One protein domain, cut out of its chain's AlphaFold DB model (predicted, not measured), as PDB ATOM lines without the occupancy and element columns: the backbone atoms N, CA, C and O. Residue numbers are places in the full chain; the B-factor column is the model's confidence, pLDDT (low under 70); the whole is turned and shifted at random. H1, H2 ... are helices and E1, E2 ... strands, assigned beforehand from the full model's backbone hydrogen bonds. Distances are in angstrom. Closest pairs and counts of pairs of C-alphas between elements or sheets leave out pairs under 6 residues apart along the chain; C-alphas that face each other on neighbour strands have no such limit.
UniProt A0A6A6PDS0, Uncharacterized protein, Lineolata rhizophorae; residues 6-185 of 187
ATOM      1  N   THR A   6     162.104 139.673 224.561       79.12
ATOM      2  CA  THR A   6     161.060 138.729 224.979       79.12
ATOM      3  C   THR A   6     161.314 138.265 226.407       79.12
ATOM      4  O   THR A   6     162.404 137.791 226.718       79.12
ATOM      5  N   TRP A   7     160.288 138.325 227.252       75.75
ATOM      6  CA  TRP A   7     160.273 137.671 228.556       75.75
ATOM      7  C   TRP A   7     159.276 136.531 228.543       75.75
ATOM      8  O   TRP A   7     158.105 136.728 228.224       75.75
ATOM      9  N   THR A   8     159.737 135.353 228.948       77.50
ATOM     10  CA  THR A   8     158.914 134.149 229.068       77.50
ATOM     11  C   THR A   8     158.660 133.856 230.536       77.50
ATOM     12  O   THR A   8     159.582 133.887 231.353       77.50
ATOM     13  N   TYR A   9     157.413 133.548 230.882       69.81
ATOM     14  CA  TYR A   9     157.074 133.142 232.241       69.81
ATOM     15  C   TYR A   9     157.527 131.698 232.488       69.81
ATOM     16  O   TYR A   9     157.273 130.817 231.666       69.81
ATOM     17  N   LYS A  10     158.195 131.458 233.626       61.12
ATOM     18  CA  LYS A  10     158.668 130.120 234.028       61.12
ATOM     19  C   LYS A  10     157.502 129.141 234.202       61.12
ATOM     20  O   LYS A  10     157.577 128.010 233.733       61.12
ATOM     21  N   ASP A  11     156.421 129.629 234.800       67.81
ATOM     22  CA  ASP A  11     155.128 128.962 234.893       67.81
ATOM     23  C   ASP A  11     154.126 129.821 234.125       67.81
ATOM     24  O   ASP A  11     154.066 131.024 234.352       67.81
ATOM     25  N   THR A  12     153.375 129.248 233.183       69.50
ATOM     26  CA  THR A  12     152.363 129.980 232.405       69.50
ATOM     27  C   THR A  12     151.105 130.139 233.267       69.50
ATOM     28  O   THR A  12     150.348 129.169 233.378       69.50
ATOM     29  N   PRO A  13     150.852 131.298 233.913       76.19
ATOM     30  CA  PRO A  13     149.660 131.453 234.737       76.19
ATOM     31  C   PRO A  13     148.418 131.305 233.856       76.19
ATOM     32  O   PRO A  13     148.325 131.942 232.802       76.19
ATOM     33  N   ILE A  14     147.471 130.467 234.286       78.81
ATOM     34  CA  ILE A  14     146.159 130.368 233.642       78.81
ATOM     35  C   ILE A  14     145.390 131.632 234.007       78.81
ATOM     36  O   ILE A  14     145.112 131.884 235.178       78.81
ATOM     37  N   LEU A  15     145.068 132.432 232.999       75.81
ATOM     38  CA  LEU A  15     144.333 133.685 233.165       75.81
ATOM     39  C   LEU A  15     142.836 133.493 233.019       75.81
ATOM     40  O   LEU A  15     142.041 134.202 233.627       75.81
ATOM     41  N   HIS A  16     142.459 132.550 232.166       79.94
ATOM     42  CA  HIS A  16     141.077 132.249 231.881       79.94
ATOM     43  C   HIS A  16     140.922 130.752 231.665       79.94
ATOM     44  O   HIS A  16     141.755 130.122 231.015       79.94
ATOM     45  N   GLN A  17     139.832 130.206 232.190       83.44
ATOM     46  CA  GLN A  17     139.408 128.841 231.941       83.44
ATOM     47  C   GLN A  17     137.941 128.861 231.524       83.44
ATOM     48  O   GLN A  17     137.113 129.508 232.164       83.44
ATOM     49  N   SER A  18     137.615 128.120 230.469       82.56
ATOM     50  CA  SER A  18     136.231 127.891 230.044       82.56
ATOM     51  C   SER A  18     135.942 126.397 229.986       82.56
ATOM     52  O   SER A  18     136.807 125.617 229.591       82.56
ATOM     53  N   LYS A  19     134.722 126.010 230.372       85.25
ATOM     54  CA  LYS A  19     134.209 124.639 230.293       85.25
ATOM     55  C   LYS A  19     132.991 124.622 229.373       85.25
ATOM     56  O   LYS A  19     132.074 125.411 229.564       85.25
ATOM     57  N   GLU A  20     132.988 123.726 228.399       85.19
ATOM     58  CA  GLU A  20     131.913 123.552 227.421       85.19
ATOM     59  C   GLU A  20     131.533 122.075 227.367       85.19
ATOM     60  O   GLU A  20     132.412 121.217 227.270       85.19
ATOM     61  N   ALA A  21     130.243 121.766 227.456       88.31
ATOM     62  CA  ALA A  21     129.768 120.398 227.314       88.31
ATOM     63  C   ALA A  21     129.779 119.993 225.834       88.31
ATOM     64  O   ALA A  21     129.174 120.659 224.999       88.31
ATOM     65  N   LEU A  22     130.487 118.912 225.510       84.69
ATOM     66  CA  LEU A  22     130.487 118.294 224.181       84.69
ATOM     67  C   LEU A  22     129.434 117.192 224.064       84.69
ATOM     68  O   LEU A  22     128.962 116.898 222.970       84.69
ATOM     69  N   TYR A  23     129.110 116.564 225.190       88.56
ATOM     70  CA  TYR A  23     128.118 115.509 225.316       88.56
ATOM     71  C   TYR A  23     127.554 115.542 226.734       88.56
ATOM     72  O   TYR A  23     128.328 115.707 227.677       88.56
ATOM     73  N   GLU A  24     126.242 115.368 226.872       91.25
ATOM     74  CA  GLU A  24     125.546 115.197 228.150       91.25
ATOM     75  C   GLU A  24     124.402 114.198 227.955       91.25
ATOM     76  O   GLU A  24     123.585 114.357 227.045       91.25
ATOM     77  N   ASP A  25     124.342 113.181 228.808       89.31
ATOM     78  CA  ASP A  25     123.240 112.229 228.895       89.31
ATOM     79  C   ASP A  25     123.062 111.772 230.344       89.31
ATOM     80  O   ASP A  25     123.818 110.951 230.866       89.31
ATOM     81  N   GLY A  26     122.070 112.349 231.022       86.81
ATOM     82  CA  GLY A  26     121.735 112.008 232.402       86.81
ATOM     83  C   GLY A  26     122.930 112.117 233.358       86.81
ATOM     84  O   GLY A  26     123.290 113.210 233.792       86.81
ATOM     85  N   SER A  27     123.507 110.969 233.723       88.69
ATOM     86  CA  SER A  27     124.634 110.847 234.658       88.69
ATOM     87  C   SER A  27     126.018 110.910 234.005       88.69
ATOM     88  O   SER A  27     127.016 110.760 234.710       88.69
ATOM     89  N   GLU A  28     126.095 111.079 232.687       91.50
ATOM     90  CA  GLU A  28     127.347 111.099 231.934       91.50
ATOM     91  C   GLU A  28     127.495 112.409 231.155       91.50
ATOM     92  O   GLU A  28     126.546 112.908 230.554       91.50
ATOM     93  N   ALA A  29     128.692 112.989 231.161       91.62
ATOM     94  CA  ALA A  29     129.004 114.183 230.392       91.62
ATOM     95  C   ALA A  29     130.479 114.228 229.987       91.62
ATOM     96  O   ALA A  29     131.372 113.904 230.769       91.62
ATOM     97  N   LEU A  30     130.753 114.693 228.771       88.12
ATOM     98  CA  LEU A  30     132.100 115.007 228.309       88.12
ATOM     99  C   LEU A  30     132.236 116.519 228.179       88.12
ATOM    100  O   LEU A  30     131.560 117.147 227.368       88.12
ATOM    101  N   TYR A  31     133.155 117.097 228.939       87.50
ATOM    102  CA  TYR A  31     133.470 118.514 228.893       87.50
ATOM    103  C   TYR A  31     134.786 118.759 228.169       87.50
ATOM    104  O   TYR A  31     135.809 118.138 228.464       87.50
ATOM    105  N   LYS A  32     134.779 119.746 227.283       82.94
ATOM    106  CA  LYS A  32     135.970 120.428 226.792       82.94
ATOM    107  C   LYS A  32     136.331 121.530 227.777       82.94
ATOM    108  O   LYS A  32     135.483 122.347 228.134       82.94
ATOM    109  N   VAL A  33     137.588 121.580 228.181       83.38
ATOM    110  CA  VAL A  33     138.145 122.659 228.992       83.38
ATOM    111  C   VAL A  33     139.197 123.389 228.171       83.38
ATOM    112  O   VAL A  33     140.054 122.767 227.546       83.38
ATOM    113  N   THR A  34     139.111 124.714 228.127       79.62
ATOM    114  CA  THR A  34     140.110 125.572 227.483       79.62
ATOM    115  C   THR A  34     140.742 126.463 228.532       79.62
ATOM    116  O   THR A  34     140.052 127.322 229.080       79.62
ATOM    117  N   ASP A  35     142.040 126.287 228.747       82.00
ATOM    118  CA  ASP A  35     142.872 127.177 229.548       82.00
ATOM    119  C   ASP A  35     143.569 128.170 228.623       82.00
ATOM    120  O   ASP A  35     144.137 127.789 227.602       82.00
ATOM    121  N   VAL A  36     143.556 129.449 228.974       79.44
ATOM    122  CA  VAL A  36     144.322 130.490 228.288       79.44
ATOM    123  C   VAL A  36     145.398 130.973 229.242       79.44
ATOM    124  O   VAL A  36     145.101 131.603 230.259       79.44
ATOM    125  N   GLY A  37     146.649 130.658 228.920       80.31
ATOM    126  CA  GLY A  37     147.798 131.063 229.717       80.31
ATOM    127  C   GLY A  37     148.578 132.219 229.093       80.31
ATOM    128  O   GLY A  37     148.675 132.308 227.868       80.31
ATOM    129  N   LEU A  38     149.172 133.081 229.923       82.50
ATOM    130  CA  LEU A  38     150.161 134.070 229.473       82.50
ATOM    131  C   LEU A  38     151.530 133.407 229.338       82.50
ATOM    132  O   LEU A  38     152.136 133.032 230.341       82.50
ATOM    133  N   SER A  39     152.032 133.255 228.116       82.50
ATOM    134  CA  SER A  39     153.308 132.570 227.882       82.50
ATOM    135  C   SER A  39     154.492 133.520 227.923       82.50
ATOM    136  O   SER A  39     155.518 133.212 228.529       82.50
ATOM    137  N   SER A  40     154.355 134.691 227.307       85.12
ATOM    138  CA  SER A  40     155.428 135.680 227.231       85.12
ATOM    139  C   SER A  40     154.891 137.080 226.946       85.12
ATOM    140  O   SER A  40     153.703 137.271 226.682       85.12
ATOM    141  N   PHE A  41     155.768 138.072 227.002       88.12
ATOM    142  CA  PHE A  41     155.551 139.364 226.366       88.12
ATOM    143  C   PHE A  41     156.836 139.823 225.685       88.12
ATOM    144  O   PHE A  41     157.926 139.393 226.062       88.12
ATOM    145  N   GLU A  42     156.712 140.708 224.705       89.69
ATOM    146  CA  GLU A  42     157.848 141.343 224.053       89.69
ATOM    147  C   GLU A  42     157.672 142.856 223.915       89.69
ATOM    148  O   GLU A  42     156.557 143.346 223.763       89.69
ATOM    149  N   TRP A  43     158.774 143.605 223.965       90.31
ATOM    150  CA  TRP A  43     158.796 145.005 223.530       90.31
ATOM    151  C   TRP A  43     159.140 145.062 222.043       90.31
ATOM    152  O   TRP A  43     160.281 144.798 221.658       90.31
ATOM    153  N   THR A  44     158.166 145.426 221.214       89.12
ATOM    154  CA  THR A  44     158.307 145.537 219.758       89.12
ATOM    155  C   THR A  44     158.641 146.982 219.373       89.12
ATOM    156  O   THR A  44     157.944 147.896 219.817       89.12
ATOM    157  N   PRO A  45     159.686 147.236 218.563       90.44
ATOM    158  CA  PRO A  45     160.064 148.587 218.161       90.44
ATOM    159  C   PRO A  45     158.987 149.215 217.271       90.44
ATOM    160  O   PRO A  45     158.543 148.618 216.292       90.44
ATOM    161  N   VAL A  46     158.602 150.444 217.602       91.25
ATOM    162  CA  VAL A  46     157.561 151.224 216.915       91.25
ATOM    163  C   VAL A  46     158.168 152.388 216.144       91.25
ATOM    164  O   VAL A  46     157.781 152.646 215.005       91.25
ATOM    165  N   ALA A  47     159.117 153.102 216.753       92.75
ATOM    166  CA  ALA A  47     159.724 154.277 216.144       92.75
ATOM    167  C   ALA A  47     161.153 154.509 216.621       92.75
ATOM    168  O   ALA A  47     161.581 154.014 217.664       92.75
ATOM    169  N   LYS A  48     161.867 155.318 215.845       94.81
ATOM    170  CA  LYS A  48     163.185 155.838 216.174       94.81
ATOM    171  C   LYS A  48     163.242 157.292 215.731       94.81
ATOM    172  O   LYS A  48     163.000 157.576 214.559       94.81
ATOM    173  N   TRP A  49     163.588 158.183 216.649       96.12
ATOM    174  CA  TRP A  49     163.876 159.579 216.346       96.12
ATOM    175  C   TRP A  49     165.366 159.815 216.513       96.12
ATOM    176  O   TRP A  49     165.920 159.546 217.575       96.12
ATOM    177  N   GLU A  50     166.008 160.295 215.455       96.06
ATOM    178  CA  GLU A  50     167.420 160.665 215.459       96.06
ATOM    179  C   GLU A  50     167.547 162.174 215.348       96.06
ATOM    180  O   GLU A  50     166.900 162.803 214.509       96.06
ATOM    181  N   ASN A  51     168.416 162.748 216.169       96.38
ATOM    182  CA  ASN A  51     168.784 164.144 216.078       96.38
ATOM    183  C   ASN A  51     170.261 164.251 215.704       96.38
ATOM    184  O   ASN A  51     171.137 163.984 216.519       96.38
ATOM    185  N   LEU A  52     170.518 164.662 214.464       96.19
ATOM    186  CA  LEU A  52     171.863 164.863 213.918       96.19
ATOM    187  C   LEU A  52     172.342 166.319 214.043       96.19
ATOM    188  O   LEU A  52     173.379 166.683 213.495       96.19
ATOM    189  N   THR A  53     171.560 167.174 214.702       96.56
ATOM    190  CA  THR A  53     171.906 168.581 214.906       96.56
ATOM    191  C   THR A  53     172.733 168.763 216.177       96.56
ATOM    192  O   THR A  53     172.874 167.851 216.996       96.56
ATOM    193  N   THR A  54     173.286 169.963 216.350       96.19
ATOM    194  CA  THR A  54     174.039 170.365 217.547       96.19
ATOM    195  C   THR A  54     173.149 170.839 218.697       96.19
ATOM    196  O   THR A  54     173.656 171.088 219.788       96.19
ATOM    197  N   GLU A  55     171.841 170.962 218.476       96.50
ATOM    198  CA  GLU A  55     170.863 171.438 219.457       96.50
ATOM    199  C   GLU A  55     169.828 170.355 219.764       96.50
ATOM    200  O   GLU A  55     169.712 169.372 219.041       96.50
ATOM    201  N   THR A  56     169.090 170.486 220.864       95.94
ATOM    202  CA  THR A  56     168.020 169.525 221.185       95.94
ATOM    203  C   THR A  56     166.846 169.734 220.235       95.94
ATOM    204  O   THR A  56     166.398 170.862 220.054       95.94
ATOM    205  N   SER A  57     166.323 168.650 219.665       95.94
ATOM    206  CA  SER A  57     165.177 168.688 218.752       95.94
ATOM    207  C   SER A  57     163.967 167.990 219.364       95.94
ATOM    208  O   SER A  57     164.089 166.889 219.906       95.94
ATOM    209  N   GLY A  58     162.802 168.630 219.272       95.06
ATOM    210  CA  GLY A  58     161.520 168.051 219.667       95.06
ATOM    211  C   GLY A  58     160.885 167.271 218.518       95.06
ATOM    212  O   GLY A  58     160.878 167.733 217.379       95.06
ATOM    213  N   PHE A  59     160.329 166.104 218.823       94.25
ATOM    214  CA  PHE A  59     159.608 165.248 217.887       94.25
ATOM    215  C   PHE A  59     158.211 164.949 218.421       94.25
ATOM    216  O   PHE A  59     158.026 164.692 219.613       94.25
ATOM    217  N   GLU A  60     157.235 164.937 217.519       94.44
ATOM    218  CA  GLU A  60     155.858 164.542 217.792       94.44
ATOM    219  C   GLU A  60     155.354 163.668 216.642       94.44
ATOM    220  O   GLU A  60     155.466 164.041 215.474       94.44
ATOM    221  N   GLN A  61     154.825 162.488 216.963       92.06
ATOM    222  CA  GLN A  61     154.312 161.554 215.965       92.06
ATOM    223  C   GLN A  61     153.125 160.767 216.518       92.06
ATOM    224  O   GLN A  61     153.167 160.246 217.635       92.06
ATOM    225  N   ALA A  62     152.073 160.662 215.706       89.62
ATOM    226  CA  ALA A  62     150.924 159.817 215.985       89.62
ATOM    227  C   ALA A  62     151.149 158.398 215.443       89.62
ATOM    228  O   ALA A  62     151.567 158.207 214.299       89.62
ATOM    229  N   PHE A  63     150.828 157.410 216.267       85.62
ATOM    230  CA  PHE A  63     150.861 155.987 215.972       85.62
ATOM    231  C   PHE A  63     149.457 155.430 216.080       85.62
ATOM    232  O   PHE A  63     148.694 155.806 216.966       85.62
ATOM    233  N   ALA A  64     149.128 154.522 215.177       83.69
ATOM    234  CA  ALA A  64     147.837 153.870 215.131       83.69
ATOM    235  C   ALA A  64     148.079 152.366 215.265       83.69
ATOM    236  O   ALA A  64     148.874 151.801 214.512       83.69
ATOM    237  N   TYR A  65     147.439 151.719 216.234       75.75
ATOM    238  CA  TYR A  65     147.537 150.275 216.409       75.75
ATOM    239  C   TYR A  65     146.167 149.668 216.668       75.75
ATOM    240  O   TYR A  65     145.253 150.319 217.172       75.75
ATOM    241  N   ASN A  66     146.030 148.402 216.296       75.38
ATOM    242  CA  ASN A  66     144.831 147.637 216.562       75.38
ATOM    243  C   ASN A  66     145.081 146.753 217.799       75.38
ATOM    244  O   ASN A  66     145.984 145.917 217.739       75.38
ATOM    245  N   PRO A  67     144.335 146.929 218.906       67.25
ATOM    246  CA  PRO A  67     144.464 146.088 220.095       67.25
ATOM    247  C   PRO A  67     143.829 144.699 219.914       67.25
ATOM    248  O   PRO A  67     143.838 143.902 220.849       67.25
ATOM    249  N   GLN A  68     143.245 144.391 218.748       67.44
ATOM    250  CA  GLN A  68     142.667 143.071 218.506       67.44
ATOM    251  C   GLN A  68     143.726 141.960 218.597       67.44
ATOM    252  O   GLN A  68     144.848 142.144 218.117       67.44
ATOM    253  N   PRO A  69     143.358 140.789 219.151       65.44
ATOM    254  CA  PRO A  69     144.230 139.630 219.147       65.44
ATOM    255  C   PRO A  69     144.576 139.201 217.717       65.44
ATOM    256  O   PRO A  69     143.698 139.086 216.862       65.44
ATOM    257  N   ILE A  70     145.856 138.939 217.471       64.88
ATOM    258  CA  ILE A  70     146.365 138.386 216.218       64.88
ATOM    259  C   ILE A  70     146.734 136.930 216.485       64.88
ATOM    260  O   ILE A  70     147.555 136.629 217.353       64.88
ATOM    261  N   VAL A  71     146.123 136.001 215.753       62.09
ATOM    262  CA  VAL A  71     146.517 134.590 215.805       62.09
ATOM    263  C   VAL A  71     147.823 134.445 215.024       62.09
ATOM    264  O   VAL A  71     147.852 134.615 213.807       62.09
ATOM    265  N   MET A  72     148.921 134.187 215.735       57.53
ATOM    266  CA  MET A  72     150.282 134.179 215.181       57.53
ATOM    267  C   MET A  72     150.691 132.810 214.639       57.53
ATOM    268  O   MET A  72     151.500 132.706 213.719       57.53
ATOM    269  N   SER A  73     150.168 131.743 215.233       57.12
ATOM    270  CA  SER A  73     150.423 130.370 214.813       57.12
ATOM    271  C   SER A  73     149.303 129.469 215.305       57.12
ATOM    272  O   SER A  73     148.707 129.742 216.344       57.12
ATOM    273  N   GLY A  74     149.031 128.403 214.558       48.62
ATOM    274  CA  GLY A  74     147.900 127.510 214.792       48.62
ATOM    275  C   GLY A  74     147.088 127.342 213.516       48.62
ATOM    276  O   GLY A  74     146.958 128.266 212.719       48.62
ATOM    277  N   LYS A  75     146.567 126.137 213.294       43.00
ATOM    278  CA  LYS A  75     145.404 125.986 212.422       43.00
ATOM    279  C   LYS A  75     144.238 126.422 213.301       43.00
ATOM    280  O   LYS A  75     144.147 125.904 214.413       43.00
ATOM    281  N   ASP A  76     143.368 127.318 212.842       41.00
ATOM    282  CA  ASP A  76     142.000 127.310 213.361       41.00
ATOM    283  C   ASP A  76     141.501 125.890 213.099       41.00
ATOM    284  O   ASP A  76     141.223 125.499 211.962       41.00
ATOM    285  N   VAL A  77     141.577 125.030 214.115       38.91
ATOM    286  CA  VAL A  77     141.078 123.669 214.007       38.91
ATOM    287  C   VAL A  77     139.565 123.838 214.097       38.91
ATOM    288  O   VAL A  77     138.973 123.766 215.164       38.91
ATOM    289  N   ASN A  78     138.991 124.117 212.926       37.94
ATOM    290  CA  ASN A  78     137.616 124.494 212.621       37.94
ATOM    291  C   ASN A  78     137.232 125.937 212.985       37.94
ATOM    292  O   ASN A  78     137.417 126.383 214.113       37.94
ATOM    293  N   ASP A  79     136.557 126.595 212.036       40.91
ATOM    294  CA  ASP A  79     135.877 127.905 212.107       40.91
ATOM    295  C   ASP A  79     134.818 128.033 213.236       40.91
ATOM    296  O   ASP A  79     133.978 128.928 213.231       40.91
ATOM    297  N   GLN A  80     134.804 127.115 214.205       43.72
ATOM    298  CA  GLN A  80     133.878 127.079 215.335       43.72
ATOM    299  C   GLN A  80     134.471 127.662 216.626       43.72
ATOM    300  O   GLN A  80     133.774 127.700 217.641       43.72
ATOM    301  N   TRP A  81     135.748 128.063 216.651       52.50
ATOM    302  CA  TRP A  81     136.434 128.437 217.893       52.50
ATOM    303  C   TRP A  81     136.751 129.936 217.959       52.50
ATOM    304  O   TRP A  81     137.784 130.395 217.487       52.50
ATOM    305  N   ASP A  82     135.883 130.709 218.621       59.56
ATOM    306  CA  ASP A  82     136.124 132.135 218.895       59.56
ATOM    307  C   ASP A  82     137.116 132.332 220.063       59.56
ATOM    308  O   ASP A  82     136.742 132.627 221.204       59.56
ATOM    309  N   PHE A  83     138.414 132.134 219.802       58.69
ATOM    310  CA  PHE A  83     139.478 132.408 220.784       58.69
ATOM    311  C   PHE A  83     139.550 133.880 221.164       58.69
ATOM    312  O   PHE A  83     139.771 134.212 222.331       58.69
ATOM    313  N   CYS A  84     139.358 134.757 220.182       58.59
ATOM    314  CA  CYS A  84     139.374 136.196 220.382       58.59
ATOM    315  C   CYS A  84     138.303 136.606 221.400       58.59
ATOM    316  O   CYS A  84     138.611 137.353 222.325       58.59
ATOM    317  N   GLY A  85     137.092 136.054 221.307       58.53
ATOM    318  CA  GLY A  85     136.019 136.227 222.286       58.53
ATOM    319  C   GLY A  85     136.413 135.805 223.703       58.53
ATOM    320  O   GLY A  85     136.183 136.554 224.650       58.53
ATOM    321  N   LYS A  86     137.080 134.653 223.861       62.44
ATOM    322  CA  LYS A  86     137.524 134.162 225.182       62.44
ATOM    323  C   LYS A  86     138.622 135.028 225.813       62.44
ATOM    324  O   LYS A  86     138.647 135.181 227.029       62.44
ATOM    325  N   ILE A  87     139.509 135.615 225.007       59.72
ATOM    326  CA  ILE A  87     140.556 136.536 225.489       59.72
ATOM    327  C   ILE A  87     139.969 137.911 225.833       59.72
ATOM    328  O   ILE A  87     140.372 138.508 226.827       59.72
ATOM    329  N   ARG A  88     138.986 138.395 225.060       57.69
ATOM    330  CA  ARG A  88     138.315 139.690 225.283       57.69
ATOM    331  C   ARG A  88     137.643 139.803 226.660       57.69
ATOM    332  O   ARG A  88     137.494 140.913 227.150       57.69
ATOM    333  N   GLY A  89     137.269 138.682 227.284       50.22
ATOM    334  CA  GLY A  89     136.702 138.634 228.639       50.22
ATOM    335  C   GLY A  89     137.693 138.260 229.749       50.22
ATOM    336  O   GLY A  89     137.284 138.103 230.899       50.22
ATOM    337  N   ALA A  90     138.977 138.062 229.437       52.19
ATOM    338  CA  ALA A  90     139.971 137.674 230.431       52.19
ATOM    339  C   ALA A  90     140.475 138.907 231.208       52.19
ATOM    340  O   ALA A  90     141.194 139.753 230.674       52.19
ATOM    341  N   GLU A  91     140.134 138.998 232.498       47.84
ATOM    342  CA  GLU A  91     140.763 139.957 233.411       47.84
ATOM    343  C   GLU A  91     142.188 139.499 233.751       47.84
ATOM    344  O   GLU A  91     142.395 138.532 234.486       47.84
ATOM    345  N   LEU A  92     143.196 140.223 233.267       44.00
ATOM    346  CA  LEU A  92     144.567 140.054 233.734       44.00
ATOM    347  C   LEU A  92     144.753 140.746 235.077       44.00
ATOM    348  O   LEU A  92     145.042 141.936 235.173       44.00
ATOM    349  N   ARG A  93     144.654 139.959 236.142       35.44
ATOM    350  CA  ARG A  93     145.156 140.352 237.461       35.44
ATOM    351  C   ARG A  93     146.631 139.974 237.571       35.44
ATOM    352  O   ARG A  93     147.003 139.129 238.378       35.44
ATOM    353  N   LEU A  94     147.470 140.564 236.719       32.66
ATOM    354  CA  LEU A  94     148.914 140.566 236.965       32.66
ATOM    355  C   LEU A  94     149.175 141.546 238.112       32.66
ATOM    356  O   LEU A  94     148.569 142.612 238.161       32.66
ATOM    357  N   TRP A  95     150.003 141.132 239.068       30.91
ATOM    358  CA  TRP A  95     150.228 141.789 240.356       30.91
ATOM    359  C   TRP A  95     150.199 143.337 240.319       30.91
ATOM    360  O   TRP A  95     150.827 143.973 239.479       30.91
ATOM    361  N   GLU A  96     149.435 143.908 241.257       29.11
ATOM    362  CA  GLU A  96     149.276 145.339 241.596       29.11
ATOM    363  C   GLU A  96     148.711 146.323 240.562       29.11
ATOM    364  O   GLU A  96     148.392 147.451 240.939       29.11
ATOM    365  N   VAL A  97     148.439 145.929 239.318       32.78
ATOM    366  CA  VAL A  97     147.715 146.813 238.391       32.78
ATOM    367  C   VAL A  97     146.608 146.023 237.713       32.78
ATOM    368  O   VAL A  97     146.824 145.370 236.699       32.78
ATOM    369  N   GLY A  98     145.408 146.062 238.298       32.62
ATOM    370  CA  GLY A  98     144.202 145.468 237.720       32.62
ATOM    371  C   GLY A  98     143.871 146.098 236.369       32.62
ATOM    372  O   GLY A  98     143.132 147.078 236.306       32.62
ATOM    373  N   ARG A  99     144.441 145.555 235.290       44.09
ATOM    374  CA  ARG A  99     144.171 145.961 233.911       44.09
ATOM    375  C   ARG A  99     143.479 144.813 233.195       44.09
ATOM    376  O   ARG A  99     144.091 143.808 232.849       44.09
ATOM    377  N   SER A 100     142.180 144.967 232.972       46.31
ATOM    378  CA  SER A 100     141.450 144.179 231.982       46.31
ATOM    379  C   SER A 100     141.950 144.555 230.589       46.31
ATOM    380  O   SER A 100     142.112 145.746 230.312       46.31
ATOM    381  N   PHE A 101     142.131 143.589 229.686       49.09
ATOM    382  CA  PHE A 101     142.107 143.944 228.269       49.09
ATOM    383  C   PHE A 101     140.727 144.518 227.986       49.09
ATOM    384  O   PHE A 101     139.726 143.827 228.150       49.09
ATOM    385  N   GLY A 102     140.664 145.814 227.683       44.53
ATOM    386  CA  GLY A 102     139.393 146.480 227.441       44.53
ATOM    387  C   GLY A 102     138.631 145.783 226.316       44.53
ATOM    388  O   GLY A 102     139.233 145.328 225.341       44.53
ATOM    389  N   GLU A 103     137.303 145.735 226.438       43.62
ATOM    390  CA  GLU A 103     136.388 145.387 225.349       43.62
ATOM    391  C   GLU A 103     136.484 146.442 224.232       43.62
ATOM    392  O   GLU A 103     135.577 147.242 224.005       43.62
ATOM    393  N   HIS A 104     137.596 146.487 223.505       46.03
ATOM    394  CA  HIS A 104     137.644 147.204 222.245       46.03
ATOM    395  C   HIS A 104     136.852 146.360 221.246       46.03
ATOM    396  O   HIS A 104     137.376 145.423 220.644       46.03
ATOM    397  N   ARG A 105     135.548 146.636 221.132       41.47
ATOM    398  CA  ARG A 105     134.709 146.074 220.071       41.47
ATOM    399  C   ARG A 105     135.262 146.514 218.713       41.47
ATOM    400  O   ARG A 105     135.668 147.658 218.536       41.47
ATOM    401  N   ASP A 106     135.281 145.570 217.783       49.84
ATOM    402  CA  ASP A 106     135.284 145.789 216.336       49.84
ATOM    403  C   ASP A 106     136.357 146.729 215.785       49.84
ATOM    404  O   ASP A 106     136.115 147.918 215.625       49.84
ATOM    405  N   GLY A 107     137.532 146.191 215.433       53.53
ATOM    406  CA  GLY A 107     138.457 146.828 214.476       53.53
ATOM    407  C   GLY A 107     138.868 148.276 214.780       53.53
ATOM    408  O   GLY A 107     139.373 148.961 213.891       53.53
ATOM    409  N   THR A 108     138.630 148.751 216.002       62.56
ATOM    410  CA  THR A 108     138.792 150.155 216.348       62.56
ATOM    411  C   THR A 108     140.275 150.398 216.543       62.56
ATOM    412  O   THR A 108     140.885 149.951 217.515       62.56
ATOM    413  N   THR A 109     140.866 151.083 215.576       74.38
ATOM    414  CA  THR A 109     142.244 151.542 215.650       74.38
ATOM    415  C   THR A 109     142.384 152.539 216.796       74.38
ATOM    416  O   THR A 109     141.730 153.582 216.805       74.38
ATOM    417  N   VAL A 110     143.255 152.232 217.753       79.06
ATOM    418  CA  VAL A 110     143.629 153.139 218.836       79.06
ATOM    419  C   VAL A 110     144.774 154.014 218.348       79.06
ATOM    420  O   VAL A 110     145.739 153.521 217.757       79.06
ATOM    421  N   THR A 111     144.671 155.320 218.586       83.94
ATOM    422  CA  THR A 111     145.727 156.279 218.266       83.94
ATOM    423  C   THR A 111     146.461 156.719 219.529       83.94
ATOM    424  O   THR A 111     145.861 157.017 220.558       83.94
ATOM    425  N   PHE A 112     147.783 156.771 219.444       85.56
ATOM    426  CA  PHE A 112     148.685 157.231 220.491       85.56
ATOM    427  C   PHE A 112     149.619 158.285 219.901       85.56
ATOM    428  O   PHE A 112     150.237 158.049 218.868       85.56
ATOM    429  N   THR A 113     149.734 159.449 220.537       91.06
ATOM    430  CA  THR A 113     150.680 160.490 220.107       91.06
ATOM    431  C   THR A 113     151.869 160.506 221.053       91.06
ATOM    432  O   THR A 113     151.722 160.869 222.220       91.06
ATOM    433  N   ALA A 114     153.046 160.132 220.555       91.50
ATOM    434  CA  ALA A 114     154.286 160.275 221.305       91.50
ATOM    435  C   ALA A 114     154.902 161.648 221.061       91.50
ATOM    436  O   ALA A 114     154.954 162.133 219.930       91.50
ATOM    437  N   ARG A 115     155.425 162.227 222.140       94.12
ATOM    438  CA  ARG A 115     156.219 163.452 222.135       94.12
ATOM    439  C   ARG A 115     157.526 163.185 222.859       94.12
ATOM    440  O   ARG A 115     157.509 162.593 223.937       94.12
ATOM    441  N   THR A 116     158.643 163.604 222.283       94.31
ATOM    442  CA  THR A 116     159.960 163.446 222.906       94.31
ATOM    443  C   THR A 116     160.918 164.551 222.485       94.31
ATOM    444  O   THR A 116     160.757 165.151 221.426       94.31
ATOM    445  N   ASN A 117     161.931 164.795 223.310       95.50
ATOM    446  CA  ASN A 117     163.062 165.649 222.977       95.50
ATOM    447  C   ASN A 117     164.300 164.766 222.840       95.50
ATOM    448  O   ASN A 117     164.623 164.005 223.752       95.50
ATOM    449  N   VAL A 118     164.999 164.874 221.715       95.81
ATOM    450  CA  VAL A 118     166.198 164.083 221.426       95.81
ATOM    451  C   VAL A 118     167.411 164.998 221.514       95.81
ATOM    452  O   VAL A 118     167.462 166.043 220.860       95.81
ATOM    453  N   ALA A 119     168.389 164.615 222.333       96.69
ATOM    454  CA  ALA A 119     169.617 165.378 222.525       96.69
ATOM    455  C   ALA A 119     170.450 165.453 221.225       96.69
ATOM    456  O   ALA A 119     170.268 164.611 220.338       96.69
ATOM    457  N   PRO A 120     171.366 166.429 221.092       97.44
ATOM    458  CA  PRO A 120     172.261 166.536 219.942       97.44
ATOM    459  C   PRO A 120     173.009 165.233 219.651       97.44
ATOM    460  O   PRO A 120     173.498 164.584 220.577       97.44
ATOM    461  N   ASN A 121     173.149 164.885 218.374       96.31
ATOM    462  CA  ASN A 121     173.877 163.700 217.901       96.31
ATOM    463  C   ASN A 121     173.466 162.388 218.600       96.31
ATOM    464  O   ASN A 121     174.311 161.543 218.897       96.31
ATOM    465  N   SER A 122     172.175 162.226 218.897       95.88
ATOM    466  CA  SER A 122     171.649 161.069 219.630       95.88
ATOM    467  C   SER A 122     170.354 160.533 219.022       95.88
ATOM    468  O   SER A 122     169.821 161.088 218.057       95.88
ATOM    469  N   ALA A 123     169.852 159.433 219.583       95.81
ATOM    470  CA  ALA A 123     168.606 158.814 219.166       95.81
ATOM    471  C   ALA A 123     167.739 158.428 220.368       95.81
ATOM    472  O   ALA A 123     168.242 158.131 221.449       95.81
ATOM    473  N   VAL A 124     166.427 158.393 220.152       95.62
ATOM    474  CA  VAL A 124     165.448 157.804 221.069       95.62
ATOM    475  C   VAL A 124     164.648 156.756 220.312       95.62
ATOM    476  O   VAL A 124     164.235 156.970 219.172       95.62
ATOM    477  N   TYR A 125     164.422 155.623 220.959       94.19
ATOM    478  CA  TYR A 125     163.693 154.478 220.439       94.19
ATOM    479  C   TYR A 125     162.387 154.340 221.210       94.19
ATOM    480  O   TYR A 125     162.386 154.444 222.434       94.19
ATOM    481  N   LEU A 126     161.287 154.112 220.502       93.44
ATOM    482  CA  LEU A 126     159.977 153.823 221.076       93.44
ATOM    483  C   LEU A 126     159.639 152.356 220.832       93.44
ATOM    484  O   LEU A 126     159.716 151.886 219.696       93.44
ATOM    485  N   TYR A 127     159.183 151.680 221.877       92.56
ATOM    486  CA  TYR A 127     158.700 150.309 221.851       92.56
ATOM    487  C   TYR A 127     157.266 150.235 222.377       92.56
ATOM    488  O   TYR A 127     156.875 151.028 223.233       92.56
ATOM    489  N   GLN A 128     156.505 149.259 221.890       91.19
ATOM    490  CA  GLN A 128     155.177 148.899 222.383       91.19
ATOM    491  C   GLN A 128     155.200 147.458 222.875       91.19
ATOM    492  O   GLN A 128     155.794 146.590 222.231       91.19
ATOM    493  N   LYS A 129     154.561 147.199 224.012       88.38
ATOM    494  CA  LYS A 129     154.530 145.862 224.602       88.38
ATOM    495  C   LYS A 129     153.437 145.007 223.971       88.38
ATOM    496  O   LYS A 129     152.275 145.415 223.882       88.38
ATOM    497  N   GLU A 130     153.807 143.798 223.583       87.44
ATOM    498  CA  GLU A 130     152.952 142.790 222.970       87.44
ATOM    499  C   GLU A 130     152.944 141.531 223.841       87.44
ATOM    500  O   GLU A 130     153.981 140.928 224.104       87.44
ATOM    501  N   HIS A 131     151.771 141.145 224.333       85.06
ATOM    502  CA  HIS A 131     151.587 139.945 225.142       85.06
ATOM    503  C   HIS A 131     151.295 138.748 224.252       85.06
ATOM    504  O   HIS A 131     150.533 138.864 223.296       85.06
ATOM    505  N   ARG A 132     151.846 137.584 224.596       85.31
ATOM    506  CA  ARG A 132     151.579 136.317 223.916       85.31
ATOM    507  C   ARG A 132     150.849 135.362 224.849       85.31
ATOM    508  O   ARG A 132     151.276 135.104 225.976       85.31
ATOM    509  N   PHE A 133     149.758 134.818 224.340       81.81
ATOM    510  CA  PHE A 133     148.880 133.876 225.007       81.81
ATOM    511  C   PHE A 133     148.952 132.528 224.324       81.81
ATOM    512  O   PHE A 133     149.056 132.422 223.100       81.81
ATOM    513  N   THR A 134     148.852 131.491 225.136       79.25
ATOM    514  CA  THR A 134     148.914 130.116 224.682       79.25
ATOM    515  C   THR A 134     147.677 129.381 225.184       79.25
ATOM    516  O   THR A 134     147.632 128.998 226.357       79.25
ATOM    517  N   PRO A 135     146.648 129.210 224.334       75.62
ATOM    518  CA  PRO A 135     145.499 128.388 224.665       75.62
ATOM    519  C   PRO A 135     145.873 126.902 224.677       75.62
ATOM    520  O   PRO A 135     146.568 126.398 223.790       75.62
ATOM    521  N   GLN A 136     145.367 126.193 225.676       77.62
ATOM    522  CA  GLN A 136     145.494 124.751 225.843       77.62
ATOM    523  C   GLN A 136     144.105 124.148 225.999       77.62
ATOM    524  O   GLN A 136     143.284 124.659 226.762       77.62
ATOM    525  N   VAL A 137     143.839 123.056 225.281       76.56
ATOM    526  CA  VAL A 137     142.578 122.320 225.405       76.56
ATOM    527  C   VAL A 137     142.825 120.951 226.014       76.56
ATOM    528  O   VAL A 137     143.751 120.232 225.638       76.56
ATOM    529  N   TRP A 138     141.962 120.607 226.960       80.19
ATOM    530  CA  TRP A 138     141.909 119.314 227.619       80.19
ATOM    531  C   TRP A 138     140.456 118.920 227.887       80.19
ATOM    532  O   TRP A 138     139.534 119.692 227.631       80.19
ATOM    533  N   PHE A 139     140.237 117.697 228.365       83.19
ATOM    534  CA  PHE A 139     138.893 117.147 228.525       83.19
ATOM    535  C   PHE A 139     138.661 116.640 229.947       83.19
ATOM    536  O   PHE A 139     139.574 116.102 230.584       83.19
ATOM    537  N   ARG A 140     137.425 116.796 230.425       87.19
ATOM    538  CA  ARG A 140     136.924 116.181 231.658       87.19
ATOM    539  C   ARG A 140     135.755 115.274 231.325       87.19
ATOM    540  O   ARG A 140     134.817 115.712 230.669       87.19
ATOM    541  N   LEU A 141     135.809 114.043 231.801       89.12
ATOM    542  CA  LEU A 141     134.701 113.105 231.749       89.12
ATOM    543  C   LEU A 141     134.008 113.111 233.107       89.12
ATOM    544  O   LEU A 141     134.671 112.964 234.128       89.12
ATOM    545  N   TYR A 142     132.695 113.267 233.115       91.19
ATOM    546  CA  TYR A 142     131.841 112.965 234.250       91.19
ATOM    547  C   TYR A 142     131.069 111.690 233.922       91.19
ATOM    548  O   TYR A 142     130.407 111.636 232.893       91.19
ATOM    549  N   ALA A 143     131.179 110.657 234.745       90.56
ATOM    550  CA  ALA A 143     130.372 109.441 234.636       90.56
ATOM    551  C   ALA A 143     130.318 108.762 236.004       90.56
ATOM    552  O   ALA A 143     131.227 108.927 236.817       90.56
ATOM    553  N   TRP A 144     129.256 108.009 236.283       88.88
ATOM    554  CA  TRP A 144     129.102 107.276 237.551       88.88
ATOM    555  C   TRP A 144     129.384 108.140 238.796       88.88
ATOM    556  O   TRP A 144     130.089 107.706 239.704       88.88
ATOM    557  N   GLU A 145     128.893 109.385 238.803       88.25
ATOM    558  CA  GLU A 145     129.085 110.374 239.885       88.25
ATOM    559  C   GLU A 145     130.546 110.781 240.160       88.25
ATOM    560  O   GLU A 145     130.856 111.373 241.192       88.25
ATOM    561  N   ASN A 146     131.459 110.500 239.229       88.56
ATOM    562  CA  ASN A 146     132.876 110.818 239.345       88.56
ATOM    563  C   ASN A 146     133.344 111.701 238.182       88.56
ATOM    564  O   ASN A 146     132.870 111.580 237.055       88.56
ATOM    565  N   GLU A 147     134.306 112.586 238.459       87.81
ATOM    566  CA  GLU A 147     134.973 113.412 237.449       87.81
ATOM    567  C   GLU A 147     136.403 112.916 237.207       87.81
ATOM    568  O   GLU A 147     137.229 112.892 238.123       87.81
ATOM    569  N   TRP A 148     136.739 112.618 235.952       84.50
ATOM    570  CA  TRP A 148     138.090 112.272 235.523       84.50
ATOM    571  C   TRP A 148     138.648 113.302 234.557       84.50
ATOM    572  O   TRP A 148     137.997 113.747 233.611       84.50
ATOM    573  N   THR A 149     139.907 113.651 234.775       81.81
ATOM    574  CA  THR A 149     140.684 114.444 233.833       81.81
ATOM    575  C   THR A 149     141.271 113.508 232.789       81.81
ATOM    576  O   THR A 149     142.060 112.632 233.123       81.81
ATOM    577  N   VAL A 150     140.900 113.698 231.525       72.06
ATOM    578  CA  VAL A 150     141.302 112.796 230.437       72.06
ATOM    579  C   VAL A 150     142.590 113.284 229.750       72.06
ATOM    580  O   VAL A 150     143.222 112.512 229.039       72.06
ATOM    581  N   ALA A 151     143.011 114.548 229.959       61.44
ATOM    582  CA  ALA A 151     144.143 115.132 229.215       61.44
ATOM    583  C   ALA A 151     144.752 116.452 229.764       61.44
ATOM    584  O   ALA A 151     145.038 117.353 228.976       61.44
ATOM    585  N   ARG A 152     144.904 116.651 231.081       61.50
ATOM    586  CA  ARG A 152     145.500 117.902 231.614       61.50
ATOM    587  C   ARG A 152     147.024 117.800 231.679       61.50
ATOM    588  O   ARG A 152     147.546 116.754 232.040       61.50
ATOM    589  N   ARG A 153     147.706 118.923 231.427       55.62
ATOM    590  CA  ARG A 153     149.126 119.090 231.754       55.62
ATOM    591  C   ARG A 153     149.324 118.971 233.264       55.62
ATOM    592  O   ARG A 153     148.931 119.872 234.008       55.62
ATOM    593  N   ASP A 154     149.917 117.879 233.708       57.09
ATOM    594  CA  ASP A 154     150.431 117.750 235.064       57.09
ATOM    595  C   ASP A 154     151.921 118.149 235.121       57.09
ATOM    596  O   ASP A 154     152.565 118.348 234.082       57.09
ATOM    597  N   PRO A 155     152.491 118.319 236.326       52.09
ATOM    598  CA  PRO A 155     153.931 118.517 236.506       52.09
ATOM    599  C   PRO A 155     154.787 117.314 236.064       52.09
ATOM    600  O   PRO A 155     156.006 117.440 235.974       52.09
ATOM    601  N   GLU A 156     154.162 116.162 235.808       51.78
ATOM    602  CA  GLU A 156     154.787 114.862 235.535       51.78
ATOM    603  C   GLU A 156     154.959 114.582 234.029       51.78
ATOM    604  O   GLU A 156     155.643 113.636 233.642       51.78
ATOM    605  N   GLY A 157     154.444 115.463 233.165       51.16
ATOM    606  CA  GLY A 157     154.743 115.486 231.734       51.16
ATOM    607  C   GLY A 157     153.671 114.871 230.837       51.16
ATOM    608  O   GLY A 157     153.939 114.649 229.653       51.16
ATOM    609  N   HIS A 158     152.458 114.625 231.334       51.53
ATOM    610  CA  HIS A 158     151.345 114.235 230.473       51.53
ATOM    611  C   HIS A 158     150.901 115.432 229.615       51.53
ATOM    612  O   HIS A 158     150.602 116.520 230.106       51.53
ATOM    613  N   LEU A 159     150.964 115.265 228.291       51.72
ATOM    614  CA  LEU A 159     150.761 116.358 227.342       51.72
ATOM    615  C   LEU A 159     149.281 116.780 227.304       51.72
ATOM    616  O   LEU A 159     148.410 115.910 227.244       51.72
ATOM    617  N   PRO A 160     148.969 118.092 227.249       53.66
ATOM    618  CA  PRO A 160     147.656 118.517 226.787       53.66
ATOM    619  C   PRO A 160     147.452 117.963 225.374       53.66
ATOM    620  O   PRO A 160     148.347 118.055 224.532       53.66
ATOM    621  N   LEU A 161     146.283 117.374 225.118       55.88
ATOM    622  CA  LEU A 161     146.018 116.669 223.861       55.88
ATOM    623  C   LEU A 161     146.142 117.594 222.641       55.88
ATOM    624  O   LEU A 161     146.379 117.115 221.532       55.88
ATOM    625  N   THR A 162     146.003 118.919 222.811       60.84
ATOM    626  CA  THR A 162     146.276 119.866 221.725       60.84
ATOM    627  C   THR A 162     146.687 121.259 222.217       60.84
ATOM    628  O   THR A 162     145.943 121.948 222.917       60.84
ATOM    629  N   LEU A 163     147.877 121.695 221.792       64.44
ATOM    630  CA  LEU A 163     148.264 123.103 221.729       64.44
ATOM    631  C   LEU A 163     147.669 123.686 220.448       64.44
ATOM    632  O   LEU A 163     147.997 123.220 219.358       64.44
ATOM    633  N   LEU A 164     146.792 124.678 220.570       63.28
ATOM    634  CA  LEU A 164     146.028 125.158 219.416       63.28
ATOM    635  C   LEU A 164     146.694 126.311 218.679       63.28
ATOM    636  O   LEU A 164     146.461 126.485 217.486       63.28
ATOM    637  N   GLY A 165     147.571 127.048 219.356       66.69
ATOM    638  CA  GLY A 165     148.268 128.155 218.732       66.69
ATOM    639  C   GLY A 165     148.929 129.108 219.710       66.69
ATOM    640  O   GLY A 165     148.997 128.855 220.913       66.69
ATOM    641  N   THR A 166     149.412 130.221 219.169       73.62
ATOM    642  CA  THR A 166     149.831 131.401 219.932       73.62
ATOM    643  C   THR A 166     149.028 132.597 219.454       73.62
ATOM    644  O   THR A 166     148.947 132.853 218.253       73.62
ATOM    645  N   VAL A 167     148.452 133.338 220.393       75.50
ATOM    646  CA  VAL A 167     147.726 134.580 220.120       75.50
ATOM    647  C   VAL A 167     148.533 135.734 220.689       75.50
ATOM    648  O   VAL A 167     148.970 135.645 221.833       75.50
ATOM    649  N   SER A 168     148.739 136.804 219.928       80.62
ATOM    650  CA  SER A 168     149.378 138.015 220.433       80.62
ATOM    651  C   SER A 168     148.395 139.175 220.557       80.62
ATOM    652  O   SER A 168     147.456 139.301 219.777       80.62
ATOM    653  N   VAL A 169     148.582 140.007 221.579       80.06
ATOM    654  CA  VAL A 169     147.763 141.194 221.848       80.06
ATOM    655  C   VAL A 169     148.693 142.355 222.164       80.06
ATOM    656  O   VAL A 169     149.488 142.287 223.106       80.06
ATOM    657  N   ARG A 170     148.595 143.439 221.392       83.44
ATOM    658  CA  ARG A 170     149.310 144.685 221.689       83.44
ATOM    659  C   ARG A 170     148.618 145.425 222.824       83.44
ATOM    660  O   ARG A 170     147.408 145.626 222.785       83.44
ATOM    661  N   SER A 171     149.401 145.841 223.810       81.38
ATOM    662  CA  SER A 171     148.928 146.653 224.932       81.38
ATOM    663  C   SER A 171     149.077 148.151 224.655       81.38
ATOM    664  O   SER A 171     149.736 148.564 223.697       81.38
ATOM    665  N   ASP A 172     148.500 148.964 225.534       80.81
ATOM    666  CA  ASP A 172     148.694 150.412 225.601       80.81
ATOM    667  C   ASP A 172     149.983 150.814 226.346       80.81
ATOM    668  O   ASP A 172     150.197 151.991 226.644       80.81
ATOM    669  N   GLU A 173     150.856 149.851 226.652       84.12
ATOM    670  CA  GLU A 173     152.132 150.098 227.309       84.12
ATOM    671  C   GLU A 173     153.219 150.440 226.283       84.12
ATOM    672  O   GLU A 173     153.478 149.696 225.328       84.12
ATOM    673  N   TYR A 174     153.908 151.554 226.536       88.56
ATOM    674  CA  TYR A 174     155.007 152.055 225.719       88.56
ATOM    675  C   TYR A 174     156.264 152.259 226.558       88.56
ATOM    676  O   TYR A 174     156.197 152.672 227.715       88.56
ATOM    677  N   LEU A 175     157.418 152.017 225.943       90.75
ATOM    678  CA  LEU A 175     158.731 152.226 226.541       90.75
ATOM    679  C   LEU A 175     159.586 153.064 225.595       90.75
ATOM    680  O   LEU A 175     159.712 152.735 224.417       90.75
ATOM    681  N   MET A 176     160.183 154.138 226.111       92.12
ATOM    682  CA  MET A 176     161.168 154.933 225.381       92.12
ATOM    683  C   MET A 176     162.560 154.727 225.967       92.12
ATOM    684  O   MET A 176     162.733 154.793 227.184       92.12
ATOM    685  N   THR A 177     163.556 154.521 225.110       92.81
ATOM    686  CA  THR A 177     164.948 154.320 225.525       92.81
ATOM    687  C   THR A 177     165.916 155.151 224.676       92.81
ATOM    688  O   THR A 177     165.666 155.372 223.492       92.81
ATOM    689  N   PRO A 178     167.051 155.607 225.242       91.00
ATOM    690  CA  PRO A 178     168.091 156.320 224.488       91.00
ATOM    691  C   PRO A 178     168.964 155.385 223.631       91.00
ATOM    692  O   PRO A 178     169.800 155.836 222.855       91.00
ATOM    693  N   ALA A 179     168.797 154.071 223.787       89.50
ATOM    694  CA  ALA A 179     169.549 153.044 223.082       89.50
ATOM    695  C   ALA A 179     168.639 151.856 222.728       89.50
ATOM    696  O   ALA A 179     167.647 151.636 223.434       89.50
ATOM    697  N   PRO A 180     168.961 151.082 221.678       88.62
ATOM    698  CA  PRO A 180     168.196 149.897 221.303       88.62
ATOM    699  C   PRO A 180     168.097 148.868 222.445       88.62
ATOM    700  O   PRO A 180     169.088 148.604 223.129       88.62
ATOM    701  N   LEU A 181     166.917 148.272 222.652       85.38
ATOM    702  CA  LEU A 181     166.672 147.309 223.737       85.38
ATOM    703  C   LEU A 181     167.531 146.040 223.648       85.38
ATOM    704  O   LEU A 181     167.801 145.406 224.666       85.38
ATOM    705  N   GLU A 182     168.002 145.679 222.458       77.25
ATOM    706  CA  GLU A 182     168.851 144.505 222.235       77.25
ATOM    707  C   GLU A 182     170.191 144.632 222.965       77.25
ATOM    708  O   GLU A 182     170.792 143.632 223.345       77.25
ATOM    709  N   GLN A 183     170.643 145.863 223.227       68.31
ATOM    710  CA  GLN A 183     171.883 146.118 223.959       68.31
ATOM    711  C   GLN A 183     171.789 145.733 225.443       68.31
ATOM    712  O   GLN A 183     172.820 145.580 226.093       68.31
ATOM    713  N   TYR A 184     170.580 145.529 225.974       67.81
ATOM    714  CA  TYR A 184     170.354 145.119 227.361       67.81
ATOM    715  C   TYR A 184     170.212 143.593 227.529       67.81
ATOM    716  O   TYR A 184     170.010 143.132 228.647       67.81
ATOM    717  N   GLN A 185     170.342 142.796 226.456       58.47
ATOM    718  CA  GLN A 185     170.291 141.319 226.506       58.47
ATOM    719  C   GLN A 185     171.570 140.660 227.052       58.47
ATOM    720  O   GLN A 185     171.634 139.439 227.159       58.47
TER     721      GLN A 185
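AT A GLANCE: This is residues 6 to 185 of the 187 residues of an uncharacterized protein of Lineolata rhizophorae (UniProt A0A6A6PDS0). This is a long, twisted rod built on two very long antiparallel strands, E3 and E7, which run side by side along most of its length. At one end of the rod E2 pairs along E3 and the short E8 along E7, each making a hairpin with its long strand; towards the other end the two-stranded ribbon E4 and E6 covers part of the large sheet, partly face to face with it as a sandwich, while the short helix H1 packs on the large sheet. The printed part has 180 residues, with named elements in the order E1 E2 E3 E4 E5 H1 E6 E7 E8 E9 H2, two helices and nine strands, and its class is mostly strand. The large sheet is branched, with its seven strands in antiparallel neighbour pairs, and E4 and E6 make an antiparallel sheet of two. The whole is loose, with a radius of gyration of the C-alphas of 21.5 A and spans of 80 by 37 by 32 A.

HOW THE PARTS SIT: Begin with E3, residues 28 to 51, and E7, residues 122 to 143, antiparallel at 176 degrees; look for N 42 and O 130, 2.8 A apart and within hydrogen-bond range. On one side of E3 you find E2, residues 14 to 25, with N 18 and O 34 at 2.9 A, and E1, residues 6 to 8, with N 7 and O 41 at 2.9 A; E7 is on the other side. E2 and E3 form a hairpin. E7 has E3 on one side, and on the other E8, residues 146 to 149, with N 141 and O 148 at 2.9 A, and E9, residues 166 to 177, with N 131 and O 169 at 2.8 A. E7 and E8 are a hairpin too. The pairing is staggered: E9 is beside residues 124 to 134 of E7, E8 beside residues 140 to 143. E5, residues 70 to 73, is an edge strand next to E9, with N 70 and O 168 at 2.8 A. The second sheet pairs E4, residues 57 to 65, with E6, residues 110 to 118, where N 59 and O 116 are 2.8 A apart. The two sheets form a sandwich, two sheets face to face, with 39 pairs of C-alphas within 10 A and best planes 13 degrees apart. H1, residues 83 to 88, is on the branched sheet; its closest C-alpha to E3 is that of Ile 87, 7.7 A from that of Val 36. H2, residues 181 to 184, only grazes that sheet, with residue 181. In H1 each O i to N i+4 pair is within hydrogen-bond range; H2 is too short for such a pair.

IN THESE COORDINATES: Find C-alpha 6 at (161.060, 138.729, 224.979), where E1 begins. E2 is 29.6 A long and bends by 50 degrees at residue 22. C-alpha 28 at (127.347, 111.099, 231.934) opens E3, which runs 69.2 A to C-alpha 51. E4 measures 25.6 A and E6 25.2 A; short E5 and H1 come between them. E7 is 67.8 A long, and E8 follows it. E9 is 28.0 A long and bends by 75 degrees at residue 172. H2 ends at C-alpha 184, (170.354, 145.119, 227.361).

THE WHOLE: The C-alphas farthest apart are those of Thr 54 and Trp 144, 80.0 A. The printed part has no cut. The links H1 to E6, with 21 residues, and E8 to E9, with 16, are long. In the first, residues 91 to 92 pair antiparallel with 99 to 100. The mean pLDDT of the printed part is 74.9; residues 9 to 12, 67 to 108, 151 to 165 and 183 to 185 are under 70.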